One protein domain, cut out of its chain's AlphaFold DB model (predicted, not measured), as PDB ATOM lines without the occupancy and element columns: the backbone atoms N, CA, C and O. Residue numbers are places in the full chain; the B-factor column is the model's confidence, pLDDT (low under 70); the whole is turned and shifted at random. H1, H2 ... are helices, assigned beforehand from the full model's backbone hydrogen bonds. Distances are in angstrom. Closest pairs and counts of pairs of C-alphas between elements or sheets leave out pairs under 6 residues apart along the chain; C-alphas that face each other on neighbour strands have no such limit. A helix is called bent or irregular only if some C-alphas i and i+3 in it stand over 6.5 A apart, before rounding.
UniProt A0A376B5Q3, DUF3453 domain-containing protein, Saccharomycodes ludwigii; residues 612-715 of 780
ATOM      1  N   SER A 612     210.494-114.422 297.833       69.31
ATOM      2  CA  SER A 612     211.608-113.538 297.428       69.31
ATOM      3  C   SER A 612     211.162-112.091 297.193       69.31
ATOM      4  O   SER A 612     211.926-111.158 297.433       69.31
ATOM      5  N   TRP A 613     209.904-111.887 296.784       78.38
ATOM      6  CA  TRP A 613     209.311-110.559 296.611       78.38
ATOM      7  C   TRP A 613     209.226-109.785 297.939       78.38
ATOM      8  O   TRP A 613     209.450-108.577 297.952       78.38
ATOM      9  N   ILE A 614     209.013-110.475 299.067       78.19
ATOM     10  CA  ILE A 614     208.976-109.873 300.411       78.19
ATOM     11  C   ILE A 614     210.363-109.357 300.780       78.19
ATOM     12  O   ILE A 614     210.515-108.212 301.212       78.19
ATOM     13  N   THR A 615     211.395-110.170 300.556       79.25
ATOM     14  CA  THR A 615     212.787-109.779 300.787       79.25
ATOM     15  C   THR A 615     213.195-108.603 299.890       79.25
ATOM     16  O   THR A 615     213.963-107.742 300.314       79.25
ATOM     17  N   ILE A 616     212.688-108.533 298.654       80.56
ATOM     18  CA  ILE A 616     212.967-107.425 297.728       80.56
ATOM     19  C   ILE A 616     212.285-106.146 298.200       80.56
ATOM     20  O   ILE A 616     212.962-105.132 298.346       80.56
ATOM     21  N   LEU A 617     210.980-106.185 298.477       80.19
ATOM     22  CA  LEU A 617     210.236-105.000 298.905       80.19
ATOM     23  C   LEU A 617     210.743-104.470 300.250       80.19
ATOM     24  O   LEU A 617     210.939-103.266 300.385       80.19
ATOM     25  N   SER A 618     211.035-105.357 301.208       82.19
ATOM     26  CA  SER A 618     211.591-104.970 302.513       82.19
ATOM     27  C   SER A 618     213.006-104.392 302.410       82.19
ATOM     28  O   SER A 618     213.324-103.436 303.109       82.19
ATOM     29  N   ARG A 619     213.861-104.904 301.513       80.19
ATOM     30  CA  ARG A 619     215.194-104.324 301.262       80.19
ATOM     31  C   ARG A 619     215.138-103.040 300.453       80.19
ATOM     32  O   ARG A 619     215.991-102.172 300.638       80.19
ATOM     33  N   LEU A 620     214.168-102.906 299.555       81.19
ATOM     34  CA  LEU A 620     213.977-101.697 298.766       81.19
ATOM     35  C   LEU A 620     213.448-100.562 299.650       81.19
ATOM     36  O   LEU A 620     213.977 -99.455 299.571       81.19
ATOM     37  N   SER A 621     212.510-100.854 300.561       79.06
ATOM     38  CA  SER A 621     212.044 -99.889 301.562       79.06
ATOM     39  C   SER A 621     213.142 -99.518 302.559       79.06
ATOM     40  O   SER A 621     213.279 -98.345 302.908       79.06
ATOM     41  N   SER A 622     213.940-100.493 303.012       76.12
ATOM     42  CA  SER A 622     214.914-100.270 304.078       76.12
ATOM     43  C   SER A 622     216.260 -99.736 303.581       76.12
ATOM     44  O   SER A 622     216.781 -98.831 304.216       76.12
ATOM     45  N   ARG A 623     216.845-100.227 302.479       73.19
ATOM     46  CA  ARG A 623     218.215 -99.867 302.033       73.19
ATOM     47  C   ARG A 623     218.319 -99.370 300.592       73.19
ATOM     48  O   ARG A 623     219.311 -98.729 300.263       73.19
ATOM     49  N   GLY A 624     217.371 -99.733 299.730       64.50
ATOM     50  CA  GLY A 624     217.473 -99.512 298.284       64.50
ATOM     51  C   GLY A 624     217.232 -98.070 297.839       64.50
ATOM     52  O   GLY A 624     217.795 -97.653 296.831       64.50
ATOM     53  N   LEU A 625     216.424 -97.314 298.585       69.25
ATOM     54  CA  LEU A 625     216.072 -95.929 298.268       69.25
ATOM     55  C   LEU A 625     216.951 -94.937 299.040       69.25
ATOM     56  O   LEU A 625     217.297 -95.157 300.203       69.25
ATOM     57  N   THR A 626     217.335 -93.847 298.372       60.41
ATOM     58  CA  THR A 626     218.167 -92.791 298.972       60.41
ATOM     59  C   THR A 626     217.342 -91.893 299.902       60.41
ATOM     60  O   THR A 626     216.142 -91.740 299.702       60.41
ATOM     61  N   GLU A 627     217.972 -91.235 300.885       59.16
ATOM     62  CA  GLU A 627     217.300 -90.375 301.893       59.16
ATOM     63  C   GLU A 627     216.438 -89.240 301.295       59.16
ATOM     64  O   GLU A 627     215.575 -88.675 301.956       59.16
ATOM     65  N   LYS A 628     216.643 -88.887 300.020       60.78
ATOM     66  CA  LYS A 628     215.845 -87.871 299.310       60.78
ATOM     67  C   LYS A 628     214.518 -88.413 298.757       60.78
ATOM     68  O   LYS A 628     213.729 -87.639 298.217       60.78
ATOM     69  N   GLU A 629     214.289 -89.720 298.873       66.38
ATOM     70  CA  GLU A 629     213.173 -90.477 298.299       66.38
ATOM     71  C   GLU A 629     212.358 -91.218 299.379       66.38
ATOM     72  O   GLU A 629     211.650 -92.182 299.084       66.38
ATOM     73  N   ASP A 630     212.404 -90.747 300.630       70.25
ATOM     74  CA  ASP A 630     211.673 -91.339 301.763       70.25
ATOM     75  C   ASP A 630     210.155 -91.444 301.524       70.25
ATOM     76  O   ASP A 630     209.504 -92.365 302.029       70.25
ATOM     77  N   ASP A 631     209.587 -90.557 300.703       76.31
ATOM     78  CA  ASP A 631     208.181 -90.611 300.287       76.31
ATOM     79  C   ASP A 631     207.858 -91.905 299.521       76.31
ATOM     80  O   ASP A 631     206.837 -92.542 299.784       76.31
ATOM     81  N   PHE A 632     208.759 -92.357 298.642       77.12
ATOM     82  CA  PHE A 632     208.607 -93.611 297.897       77.12
ATOM     83  C   PHE A 632     208.709 -94.822 298.827       77.12
ATOM     84  O   PHE A 632     207.896 -95.745 298.758       77.12
ATOM     85  N   ALA A 633     209.668 -94.791 299.756       78.94
ATOM     86  CA  ALA A 633     209.845 -95.853 300.737       78.94
ATOM     87  C   ALA A 633     208.620 -95.977 301.663       78.94
ATOM     88  O   ALA A 633     208.197 -97.083 301.992       78.94
ATOM     89  N   ASN A 634     207.997 -94.859 302.050       83.50
ATOM     90  CA  ASN A 634     206.780 -94.859 302.865       83.50
ATOM     91  C   ASN A 634     205.554 -95.421 302.130       83.50
ATOM     92  O   ASN A 634     204.713 -96.046 302.778       83.50
ATOM     93  N   VAL A 635     205.452 -95.251 300.808       84.06
ATOM     94  CA  VAL A 635     204.385 -95.884 300.014       84.06
ATOM     95  C   VAL A 635     204.531 -97.400 300.010       84.06
ATOM     96  O   VAL A 635     203.567 -98.096 300.323       84.06
ATOM     97  N   ILE A 636     205.743 -97.915 299.789       83.69
ATOM     98  CA  ILE A 636     206.011 -99.360 299.853       83.69
ATOM     99  C   ILE A 636     205.678 -99.913 301.245       83.69
ATOM    100  O   ILE A 636     205.010-100.936 301.364       83.69
ATOM    101  N   ARG A 637     206.070 -99.207 302.314       86.50
ATOM    102  CA  ARG A 637     205.746 -99.599 303.697       86.50
ATOM    103  C   ARG A 637     204.245 -99.583 303.990       86.50
ATOM    104  O   ARG A 637     203.760-100.486 304.668       86.50
ATOM    105  N   ASN A 638     203.495 -98.600 303.479       87.94
ATOM    106  CA  ASN A 638     202.033 -98.575 303.613       87.94
ATOM    107  C   ASN A 638     201.391 -99.771 302.905       87.94
ATOM    108  O   ASN A 638     200.531-100.420 303.492       87.94
ATOM    109  N   LYS A 639     201.851-100.112 301.698       83.56
ATOM    110  CA  LYS A 639     201.351-101.272 300.949       83.56
ATOM    111  C   LYS A 639     201.679-102.600 301.635       83.56
ATOM    112  O   LYS A 639     200.810-103.461 301.741       83.56
ATOM    113  N   LEU A 640     202.885-102.748 302.194       85.06
ATOM    114  CA  LEU A 640     203.246-103.909 303.023       85.06
ATOM    115  C   LEU A 640     202.380-104.009 304.288       85.06
ATOM    116  O   LEU A 640     201.959-105.104 304.664       85.06
ATOM    117  N   TYR A 641     202.079-102.876 304.928       88.81
ATOM    118  CA  TYR A 641     201.183-102.814 306.082       88.81
ATOM    119  C   TYR A 641     199.747-103.228 305.726       88.81
ATOM    120  O   TYR A 641     199.179-104.082 306.404       88.81
ATOM    121  N   GLU A 642     199.171-102.679 304.653       87.06
ATOM    122  CA  GLU A 642     197.827-103.041 304.179       87.06
ATOM    123  C   GLU A 642     197.746-104.525 303.816       87.06
ATOM    124  O   GLU A 642     196.817-105.219 304.235       87.06
ATOM    125  N   TYR A 643     198.761-105.037 303.116       84.25
ATOM    126  CA  TYR A 643     198.866-106.455 302.798       84.25
ATOM    127  C   TYR A 643     198.904-107.321 304.061       84.25
ATOM    128  O   TYR A 643     198.246-108.357 304.124       84.25
ATOM    129  N   PHE A 644     199.632-106.923 305.099       86.62
ATOM    130  CA  PHE A 644     199.663-107.692 306.339       86.62
ATOM    131  C   PHE A 644     198.327-107.677 307.093       86.62
ATOM    132  O   PHE A 644     197.859-108.737 307.509       86.62
ATOM    133  N   ILE A 645     197.702-106.507 307.261       85.69
ATOM    134  CA  ILE A 645     196.474-106.363 308.059       85.69
ATOM    135  C   ILE A 645     195.302-107.158 307.460       85.69
ATOM    136  O   ILE A 645     194.482-107.680 308.212       85.69
ATOM    137  N   GLN A 646     195.250-107.321 306.133       84.56
ATOM    138  CA  GLN A 646     194.211-108.110 305.456       84.56
ATOM    139  C   GLN A 646     194.156-109.588 305.886       84.56
ATOM    140  O   GLN A 646     193.071-110.159 305.934       84.56
ATOM    141  N   ASP A 647     195.298-110.221 306.181       82.25
ATOM    142  CA  ASP A 647     195.359-111.612 306.663       82.25
ATOM    143  C   ASP A 647     196.573-111.812 307.577       82.25
ATOM    144  O   ASP A 647     197.579-112.441 307.229       82.25
ATOM    145  N   PHE A 648     196.491-111.245 308.779       82.69
ATOM    146  CA  PHE A 648     197.615-111.266 309.712       82.69
ATOM    147  C   PHE A 648     197.929-112.672 310.244       82.69
ATOM    148  O   PHE A 648     199.048-112.911 310.691       82.69
ATOM    149  N   ALA A 649     196.973-113.610 310.225       78.38
ATOM    150  CA  ALA A 649     197.154-114.936 310.813       78.38
ATOM    151  C   ALA A 649     198.143-115.793 310.009       78.38
ATOM    152  O   ALA A 649     198.950-116.510 310.610       78.38
ATOM    153  N   ASN A 650     198.105-115.680 308.678       82.62
ATOM    154  CA  ASN A 650     198.998-116.405 307.770       82.62
ATOM    155  C   ASN A 650     200.227-115.582 307.347       82.62
ATOM    156  O   ASN A 650     201.210-116.152 306.884       82.62
ATOM    157  N   ARG A 651     200.208-114.251 307.523       84.31
ATOM    158  CA  ARG A 651     201.251-113.330 307.018       84.31
ATOM    159  C   ARG A 651     202.232-112.829 308.088       84.31
ATOM    160  O   ARG A 651     202.898-111.818 307.895       84.31
ATOM    161  N   ILE A 652     202.366-113.533 309.213       83.50
ATOM    162  CA  ILE A 652     203.269-113.131 310.315       83.50
ATOM    163  C   ILE A 652     204.726-113.145 309.877       83.50
ATOM    164  O   ILE A 652     205.468-112.222 310.206       83.50
ATOM    165  N   ASP A 653     205.116-114.168 309.118       82.62
ATOM    166  CA  ASP A 653     206.488-114.320 308.634       82.62
ATOM    167  C   ASP A 653     206.904-113.106 307.782       82.62
ATOM    168  O   ASP A 653     208.023-112.617 307.914       82.62
ATOM    169  N   VAL A 654     205.961-112.540 307.014       84.38
ATOM    170  CA  VAL A 654     206.154-111.339 306.182       84.38
ATOM    171  C   VAL A 654     206.526-110.124 307.034       84.38
ATOM    172  O   VAL A 654     207.486-109.415 306.735       84.38
ATOM    173  N   VAL A 655     205.785-109.880 308.118       86.25
ATOM    174  CA  VAL A 655     206.037-108.728 308.998       86.25
ATOM    175  C   VAL A 655     207.277-108.917 309.843       86.25
ATOM    176  O   VAL A 655     208.010-107.956 310.053       86.25
ATOM    177  N   VAL A 656     207.541-110.133 310.317       86.44
ATOM    178  CA  VAL A 656     208.765-110.417 311.068       86.44
ATOM    179  C   VAL A 656     209.989-110.182 310.184       86.44
ATOM    180  O   VAL A 656     210.927-109.517 310.621       86.44
ATOM    181  N   GLU A 657     209.985-110.663 308.939       86.31
ATOM    182  CA  GLU A 657     211.076-110.418 307.990       86.31
ATOM    183  C   GLU A 657     211.243-108.921 307.697       86.31
ATOM    184  O   GLU A 657     212.350-108.393 307.827       86.31
ATOM    185  N   TRP A 658     210.148-108.213 307.405       88.19
ATOM    186  CA  TRP A 658     210.182-106.773 307.149       88.19
ATOM    187  C   TRP A 658     210.700-105.971 308.354       88.19
ATOM    188  O   TRP A 658     211.603-105.149 308.203       88.19
ATOM    189  N   MET A 659     210.201-106.231 309.565       88.50
ATOM    190  CA  MET A 659     210.612-105.519 310.782       88.50
ATOM    191  C   MET A 659     212.062-105.816 311.183       88.50
ATOM    192  O   MET A 659     212.764-104.912 311.640       88.50
ATOM    193  N   ASN A 660     212.531-107.054 310.997       87.19
ATOM    194  CA  ASN A 660     213.940-107.406 311.194       87.19
ATOM    195  C   ASN A 660     214.850-106.638 310.229       87.19
ATOM    196  O   ASN A 660     215.903-106.136 310.628       87.19
ATOM    197  N   GLU A 661     214.432-106.521 308.970       85.38
ATOM    198  CA  GLU A 661     215.180-105.831 307.928       85.38
ATOM    199  C   GLU A 661     215.196-104.304 308.131       85.38
ATOM    200  O   GLU A 661     216.250-103.687 307.976       85.38
ATOM    201  N   GLU A 662     214.086-103.684 308.553       83.38
ATOM    202  CA  GLU A 662     214.040-102.248 308.896       83.38
ATOM    203  C   GLU A 662     214.925-101.924 310.109       83.38
ATOM    204  O   GLU A 662     215.707-100.971 310.065       83.38
ATOM    205  N   TRP A 663     214.879-102.746 311.166       85.44
ATOM    206  CA  TRP A 663     215.759-102.583 312.330       85.44
ATOM    207  C   TRP A 663     217.237-102.714 311.946       85.44
ATOM    208  O   TRP A 663     218.072-101.890 312.329       85.44
ATOM    209  N   PHE A 664     217.569-103.718 311.130       82.44
ATOM    210  CA  PHE A 664     218.928-103.897 310.630       82.44
ATOM    211  C   PHE A 664     219.369-102.720 309.745       82.44
ATOM    212  O   PHE A 664     220.506-102.256 309.855       82.44
ATOM    213  N   GLY A 665     218.480-102.208 308.889       76.88
ATOM    214  CA  GLY A 665     218.739-101.048 308.037       76.88
ATOM    215  C   GLY A 665     219.068 -99.787 308.842       76.88
ATOM    216  O   GLY A 665     219.972 -99.039 308.468       76.88
ATOM    217  N   ILE A 666     218.396 -99.575 309.978       78.38
ATOM    218  CA  ILE A 666     218.727 -98.495 310.921       78.38
ATOM    219  C   ILE A 666     220.112 -98.718 311.530       78.38
ATOM    220  O   ILE A 666     220.936 -97.809 311.508       78.38
ATOM    221  N   GLN A 667     220.416 -99.927 312.011       77.56
ATOM    222  CA  GLN A 667     221.713-100.215 312.635       77.56
ATOM    223  C   GLN A 667     222.890-100.032 311.666       77.56
ATOM    224  O   GLN A 667     223.962 -99.582 312.074       77.56
ATOM    225  N   LEU A 668     222.694-100.350 310.385       76.00
ATOM    226  CA  LEU A 668     223.704-100.152 309.348       76.00
ATOM    227  C   LEU A 668     223.943 -98.660 309.062       76.00
ATOM    228  O   LEU A 668     225.093 -98.238 308.958       76.00
ATOM    229  N   ARG A 669     222.874 -97.854 309.002       70.00
ATOM    230  CA  ARG A 669     222.956 -96.392 308.822       70.00
ATOM    231  C   ARG A 669     223.535 -95.668 310.036       70.00
ATOM    232  O   ARG A 669     224.280 -94.707 309.879       70.00
ATOM    233  N   SER A 670     223.293 -96.175 311.241       65.12
ATOM    234  CA  SER A 670     223.892 -95.649 312.474       65.12
ATOM    235  C   SER A 670     225.408 -95.887 312.572       65.12
ATOM    236  O   SER A 670     226.075 -95.245 313.379       65.12
ATOM    237  N   GLN A 671     225.974 -96.805 311.776       63.25
ATOM    238  CA  GLN A 671     227.420 -97.071 311.725       63.25
ATOM    239  C   GLN A 671     228.168 -96.223 310.681       63.25
ATOM    240  O   GLN A 671     229.398 -96.134 310.745       63.25
ATOM    241  N   SER A 672     227.469 -95.597 309.726       59.16
ATOM    242  CA  SER A 672     228.082 -94.629 308.808       59.16
ATOM    243  C   SER A 672     228.488 -93.357 309.558       59.16
ATOM    244  O   SER A 672     227.759 -92.856 310.406       59.16
ATOM    245  N   LYS A 673     229.684 -92.835 309.258       49.75
ATOM    246  CA  LYS A 673     230.338 -91.723 309.979       49.75
ATOM    247  C   LYS A 673     229.622 -90.368 309.873       49.75
ATOM    248  O   LYS A 673     230.024 -89.427 310.560       49.75
ATOM    249  N   ASP A 674     228.586 -90.267 309.050       49.59
ATOM    250  CA  ASP A 674     227.824 -89.042 308.864       49.59
ATOM    251  C   ASP A 674     226.774 -88.933 309.973       49.59
ATOM    252  O   ASP A 674     225.789 -89.664 310.004       49.59
ATOM    253  N   LYS A 675     227.017 -88.027 310.930       45.22
ATOM    254  CA  LYS A 675     226.115 -87.699 312.047       45.22
ATOM    255  C   LYS A 675     224.858 -86.964 311.558       45.22
ATOM    256  O   LYS A 675     224.609 -85.825 311.951       45.22
ATOM    257  N   ILE A 676     224.076 -87.595 310.696       50.62
ATOM    258  CA  ILE A 676     222.729 -87.154 310.348       50.62
ATOM    259  C   ILE A 676     221.782 -87.961 311.240       50.62
ATOM    260  O   ILE A 676     221.962 -89.164 311.412       50.62
ATOM    261  N   GLN A 677     220.835 -87.284 311.897       52.53
ATOM    262  CA  GLN A 677     219.836 -87.931 312.751       52.53
ATOM    263  C   GLN A 677     219.070 -88.961 311.916       52.53
ATOM    264  O   GLN A 677     218.233 -88.584 311.102       52.53
ATOM    265  N   VAL A 678     219.381 -90.247 312.091       57.28
ATOM    266  CA  VAL A 678     218.664 -91.335 311.421       57.28
ATOM    267  C   VAL A 678     217.227 -91.320 311.952       57.28
ATOM    268  O   VAL A 678     217.047 -91.482 313.162       57.28
ATOM    269  N   PRO A 679     216.202 -91.099 311.112       62.56
ATOM    270  CA  PRO A 679     214.824 -91.109 311.580       62.56
ATOM    271  C   PRO A 679     214.443 -92.509 312.074       62.56
ATOM    272  O   PRO A 679     214.776 -93.516 311.444       62.56
ATOM    273  N   ASP A 680     213.740 -92.577 313.205       69.31
ATOM    274  CA  ASP A 680     213.320 -93.842 313.817       69.31
ATOM    275  C   ASP A 680     212.109 -94.442 313.083       69.31
ATOM    276  O   ASP A 680     210.951 -94.375 313.511       69.31
ATOM    277  N   TYR A 681     212.380 -94.985 311.896       77.81
ATOM    278  CA  TYR A 681     211.377 -95.631 311.057       77.81
ATOM    279  C   TYR A 681     210.831 -96.906 311.702       77.81
ATOM    280  O   TYR A 681     209.641 -97.190 311.569       77.81
ATOM    281  N   TYR A 682     211.667 -97.644 312.431       84.62
ATOM    282  CA  TYR A 682     211.263 -98.886 313.076       84.62
ATOM    283  C   TYR A 682     210.167 -98.621 314.102       84.62
ATOM    284  O   TYR A 682     209.078 -99.173 313.952       84.62
ATOM    285  N   SER A 683     210.393 -97.718 315.063       82.75
ATOM    286  CA  SER A 683     209.413 -97.470 316.124       82.75
ATOM    287  C   SER A 683     208.127 -96.823 315.603       82.75
ATOM    288  O   SER A 683     207.042 -97.069 316.132       82.75
ATOM    289  N   LYS A 684     208.183 -96.049 314.512       85.69
ATOM    290  CA  LYS A 684     206.975 -95.508 313.867       85.69
ATOM    291  C   LYS A 684     206.093 -96.611 313.269       85.69
ATOM    292  O   LYS A 684     204.883 -96.633 313.506       85.69
ATOM    293  N   TRP A 685     206.678 -97.504 312.472       85.69
ATOM    294  CA  TRP A 685     205.923 -98.535 311.751       85.69
ATOM    295  C   TRP A 685     205.539 -99.710 312.637       85.69
ATOM    296  O   TRP A 685     204.428-100.220 312.505       85.69
ATOM    297  N   SER A 686     206.391-100.085 313.591       87.69
ATOM    298  CA  SER A 686     206.039-101.081 314.595       87.69
ATOM    299  C   SER A 686     204.816-100.621 315.395       87.69
ATOM    300  O   SER A 686     203.879-101.396 315.549       87.69
ATOM    301  N   ASN A 687     204.752 -99.363 315.856       86.44
ATOM    302  CA  ASN A 687     203.599 -98.878 316.626       86.44
ATOM    303  C   ASN A 687     202.319 -98.891 315.777       86.44
ATOM    304  O   ASN A 687     201.309 -99.423 316.226       86.44
ATOM    305  N   LYS A 688     202.399 -98.459 314.511       87.31
ATOM    306  CA  LYS A 688     201.277 -98.527 313.561       87.31
ATOM    307  C   LYS A 688     200.776 -99.963 313.321       87.31
ATOM    308  O   LYS A 688     199.575-100.178 313.156       87.31
ATOM    309  N   ILE A 689     201.676-100.952 313.312       87.25
ATOM    310  CA  ILE A 689     201.317-102.377 313.238       87.25
ATOM    311  C   ILE A 689     200.533-102.804 314.480       87.25
ATOM    312  O   ILE A 689     199.492-103.438 314.343       87.25
ATOM    313  N   PHE A 690     200.988-102.431 315.678       84.12
ATOM    314  CA  PHE A 690     200.263-102.739 316.913       84.12
ATOM    315  C   PHE A 690     198.891-102.053 316.963       84.12
ATOM    316  O   PHE A 690     197.908-102.728 317.259       84.12
ATOM    317  N   ASP A 691     198.799-100.776 316.588       85.88
ATOM    318  CA  ASP A 691     197.529-100.038 316.513       85.88
ATOM    319  C   ASP A 691     196.532-100.693 315.553       85.88
ATOM    320  O   ASP A 691     195.342-100.794 315.848       85.88
ATOM    321  N   GLY A 692     197.028-101.183 314.413       83.25
ATOM    322  CA  GLY A 692     196.221-101.906 313.434       83.25
ATOM    323  C   GLY A 692     195.805-103.300 313.890       83.25
ATOM    324  O   GLY A 692     194.743-103.758 313.499       83.25
ATOM    325  N   LEU A 693     196.612-103.982 314.707       84.62
ATOM    326  CA  LEU A 693     196.368-105.366 315.119       84.62
ATOM    327  C   LEU A 693     195.471-105.494 316.354       84.62
ATOM    328  O   LEU A 693     194.607-106.368 316.388       84.62
ATOM    329  N   ILE A 694     195.672-104.656 317.376       82.19
ATOM    330  CA  ILE A 694     194.980-104.758 318.678       82.19
ATOM    331  C   ILE A 694     193.449-104.851 318.556       82.19
ATOM    332  O   ILE A 694     192.865-105.665 319.276       82.19
ATOM    333  N   PRO A 695     192.773-104.103 317.660       82.81
ATOM    334  CA  PRO A 695     191.322-104.207 317.509       82.81
ATOM    335  C   PRO A 695     190.848-105.605 317.079       82.81
ATOM    336  O   PRO A 695     189.824-106.079 317.578       82.81
ATOM    337  N   PHE A 696     191.613-106.284 316.217       78.69
ATOM    338  CA  PHE A 696     191.245-107.559 315.585       78.69
ATOM    339  C   PHE A 696     191.781-108.801 316.314       78.69
ATOM    340  O   PHE A 696     191.478-109.926 315.921       78.69
ATOM    341  N   ILE A 697     192.593-108.629 317.360       79.69
ATOM    342  CA  ILE A 697     193.178-109.750 318.101       79.69
ATOM    343  C   ILE A 697     192.181-110.310 319.119       79.69
ATOM    344  O   ILE A 697     191.794-109.632 320.067       79.69
ATOM    345  N   ASP A 698     191.892-111.605 318.992       78.19
ATOM    346  CA  ASP A 698     191.159-112.407 319.975       78.19
ATOM    347  C   ASP A 698     192.014-113.570 320.516       78.19
ATOM    348  O   ASP A 698     193.106-113.865 320.022       78.19
ATOM    349  N   ASN A 699     191.509-114.283 321.532       73.88
ATOM    350  CA  ASN A 699     192.213-115.407 322.170       73.88
ATOM    351  C   ASN A 699     192.550-116.569 321.208       73.88
ATOM    352  O   ASN A 699     193.458-117.353 321.492       73.88
ATOM    353  N   THR A 700     191.861-116.680 320.068       79.38
ATOM    354  CA  THR A 700     192.154-117.639 318.986       79.38
ATOM    355  C   THR A 700     193.518-117.385 318.342       79.38
ATOM    356  O   THR A 700     194.224-118.328 317.988       79.38
ATOM    357  N   HIS A 701     193.941-116.123 318.271       77.19
ATOM    358  CA  HIS A 701     195.188-115.683 317.646       77.19
ATOM    359  C   HIS A 701     196.367-115.636 318.625       77.19
ATOM    360  O   HIS A 701     197.406-115.023 318.363       77.19
ATOM    361  N   ARG A 702     196.238-116.313 319.773       79.75
ATOM    362  CA  ARG A 702     197.247-116.317 320.834       79.75
ATOM    363  C   ARG A 702     198.632-116.734 320.349       79.75
ATOM    364  O   ARG A 702     199.627-116.118 320.728       79.75
ATOM    365  N   ARG A 703     198.719-117.801 319.550       81.62
ATOM    366  CA  ARG A 703     200.006-118.338 319.074       81.62
ATOM    367  C   ARG A 703     200.701-117.340 318.153       81.62
ATOM    368  O   ARG A 703     201.901-117.123 318.282       81.62
ATOM    369  N   GLN A 704     199.926-116.742 317.259       83.06
ATOM    370  CA  GLN A 704     200.339-115.756 316.273       83.06
ATOM    371  C   GLN A 704     200.876-114.488 316.945       83.06
ATOM    372  O   GLN A 704     201.988-114.053 316.654       83.06
ATOM    373  N   PHE A 705     200.131-113.953 317.913       84.12
ATOM    374  CA  PHE A 705     200.505-112.733 318.622       84.12
ATOM    375  C   PHE A 705     201.746-112.907 319.511       84.12
ATOM    376  O   PHE A 705     202.658-112.083 319.468       84.12
ATOM    377  N   ILE A 706     201.832-114.013 320.264       83.62
ATOM    378  CA  ILE A 706     203.018-114.315 321.084       83.62
ATOM    379  C   ILE A 706     204.255-114.503 320.197       83.62
ATOM    380  O   ILE A 706     205.336-114.025 320.547       83.62
ATOM    381  N   ARG A 707     204.104-115.169 319.043       85.12
ATOM    382  CA  ARG A 707     205.188-115.343 318.070       85.12
ATOM    383  C   ARG A 707     205.682-113.995 317.545       85.12
ATOM    384  O   ARG A 707     206.876-113.734 317.624       85.12
ATOM    385  N   LEU A 708     204.769-113.126 317.105       84.56
ATOM    386  CA  LEU A 708     205.096-111.790 316.608       84.56
ATOM    387  C   LEU A 708     205.879-110.980 317.653       84.56
ATOM    388  O   LEU A 708     207.000-110.555 317.393       84.56
ATOM    389  N   ILE A 709     205.341-110.842 318.867       83.69
ATOM    390  CA  ILE A 709     205.996-110.113 319.965       83.69
ATOM    391  C   ILE A 709     207.376-110.702 320.296       83.69
ATOM    392  O   ILE A 709     208.316-109.971 320.610       83.69
ATOM    393  N   SER A 710     207.515-112.026 320.238       84.12
ATOM    394  CA  SER A 710     208.782-112.689 320.532       84.12
ATOM    395  C   SER A 710     209.830-112.512 319.441       84.12
ATOM    396  O   SER A 710     211.018-112.569 319.760       84.12
ATOM    397  N   GLU A 711     209.433-112.381 318.179       84.25
ATOM    398  CA  GLU A 711     210.347-112.367 317.032       84.25
ATOM    399  C   GLU A 711     210.739-110.942 316.599       84.25
ATOM    400  O   GLU A 711     211.732-110.782 315.898       84.25
ATOM    401  N   LEU A 712     210.052-109.897 317.080       85.19
ATOM    402  CA  LEU A 712     210.394-108.496 316.788       85.19
ATOM    403  C   LEU A 712     211.738-108.054 317.407       85.19
ATOM    404  O   LEU A 712     211.954-108.289 318.592       85.19
ATOM    405  N   PRO A 713     212.638-107.366 316.681       80.81
ATOM    406  CA  PRO A 713     213.956-106.952 317.182       80.81
ATOM    407  C   PRO A 713     213.957-106.204 318.521       80.81
ATOM    408  O   PRO A 713     214.570-106.678 319.483       80.81
ATOM    409  N   SER A 714     213.242-105.080 318.611       80.62
ATOM    410  CA  SER A 714     213.196-104.209 319.789       80.62
ATOM    411  C   SER A 714     211.758-103.899 320.195       80.62
ATOM    412  O   SER A 714     210.871-103.758 319.362       80.62
ATOM    413  N   LEU A 715     211.523-103.825 321.504       80.81
ATOM    414  CA  LEU A 715     210.222-103.488 322.075       80.81
ATOM    415  C   LEU A 715     210.389-102.312 323.038       80.81
ATOM    416  O   LEU A 715     210.990-102.457 324.100       80.81
TER     417      LEU A 715
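AT A GLANCE: This is residues 612 to 715 of the 780 residues of the protein "DUF3453 domain-containing protein" of Saccharomycodes ludwigii (UniProt A0A376B5Q3). The longest helix, H2, runs along one side of an elongated up-and-down bundle of four helices, H1 to H4, each running against the one before it in the chain. A fifth helix, H5, packs with its closest residue, Glu 711, on residues 652 to 656 of H3, away from H1 on the other side of H3, and the loop of residues 671 to 676 sticks out. The bundle is only partly tight, for H2 touches H3 and H4 with 3 pairs of C-alphas within 8 A each. The printed part has 104 residues with five named helices, H1 to H5 in chain order, no named strand, and the class all helix. It is compact, with a radius of gyration of the C-alphas of 14.1 A, and spans 47 by 24 by 23 A, only just elongated.

IN THESE COORDINATES: H2, residues 627 to 646, is 29.3 A from first to last C-alpha, beginning at C-alpha 627 (217.300, -90.375, 301.893), with a kink of 29 degrees near residue 634. H1 is residues 612 to 624, 15.2 A, with C-alpha 612 at (211.608, -113.538, 297.428). H3, residues 652 to 669, is 25.9 A long, and H4, residues 681 to 696, 23.8 A. H5, residues 699 to 711, is 19.1 A long and ends at C-alpha 711 (210.347, -112.367, 317.032). Three helices are irregular: in H2 C-alphas 628 and 631 are 8.2 A apart, in H5 C-alphas 700 and 703 are 7.9 A apart, and in H4, only just, C-alphas 692 and 695 are 6.8 A apart.

HOW THE PARTS SIT: H2 touches H1 at a shallow tilt of 33 degrees, only just short of steep, opposite ways, a hairpin; the closest C-alphas, of Ser 621 and Ala 633, are 4.7 A apart. H2 only just touches H4, 3 pairs of C-alphas within 8 A, the same way at a shallow tilt of 19 degrees, the closest C-alphas being those of Ile 645 and Gly 692, 7.0 A apart. H3 is the hub, touching four helices. It only just touches H2, with 3 pairs, Phe 644 and Val 655 being closest at 7.0 A between C-alphas. It touches H1 the same way at a shallow tilt of 26 degrees, C-alphas of Ser 618 and Trp 658 closest at 5.2 A. It forms a hairpin with H4 at 20 degrees, a shallow tilt, C-alphas of Trp 663 and Tyr 682 closest at 5.9 A. H3 touches H5 with residues 652 to 656 alone, the same way at a shallow tilt of 24 degrees, C-alphas of Val 656 and Glu 711 closest at 6.5 A. H5 is apart from H1, H2 and H4. In H1 and H3 every O i to N i+4 pair is within hydrogen-bond range; the counts are 14 of 16 in H2, 10 of 12 in H4 and 7 of 9 in H5.

THE WHOLE: The two C-alphas farthest apart, of Lys 673 and Thr 700, are 47.0 A apart. The printed part has no cut. The link from H3 to H4, 11 residues, is long; the other three are tight. The mean pLDDT of the printed part is 78.4, and residue 612, residues 624 to 629 and residues 670 to 680 are under 70.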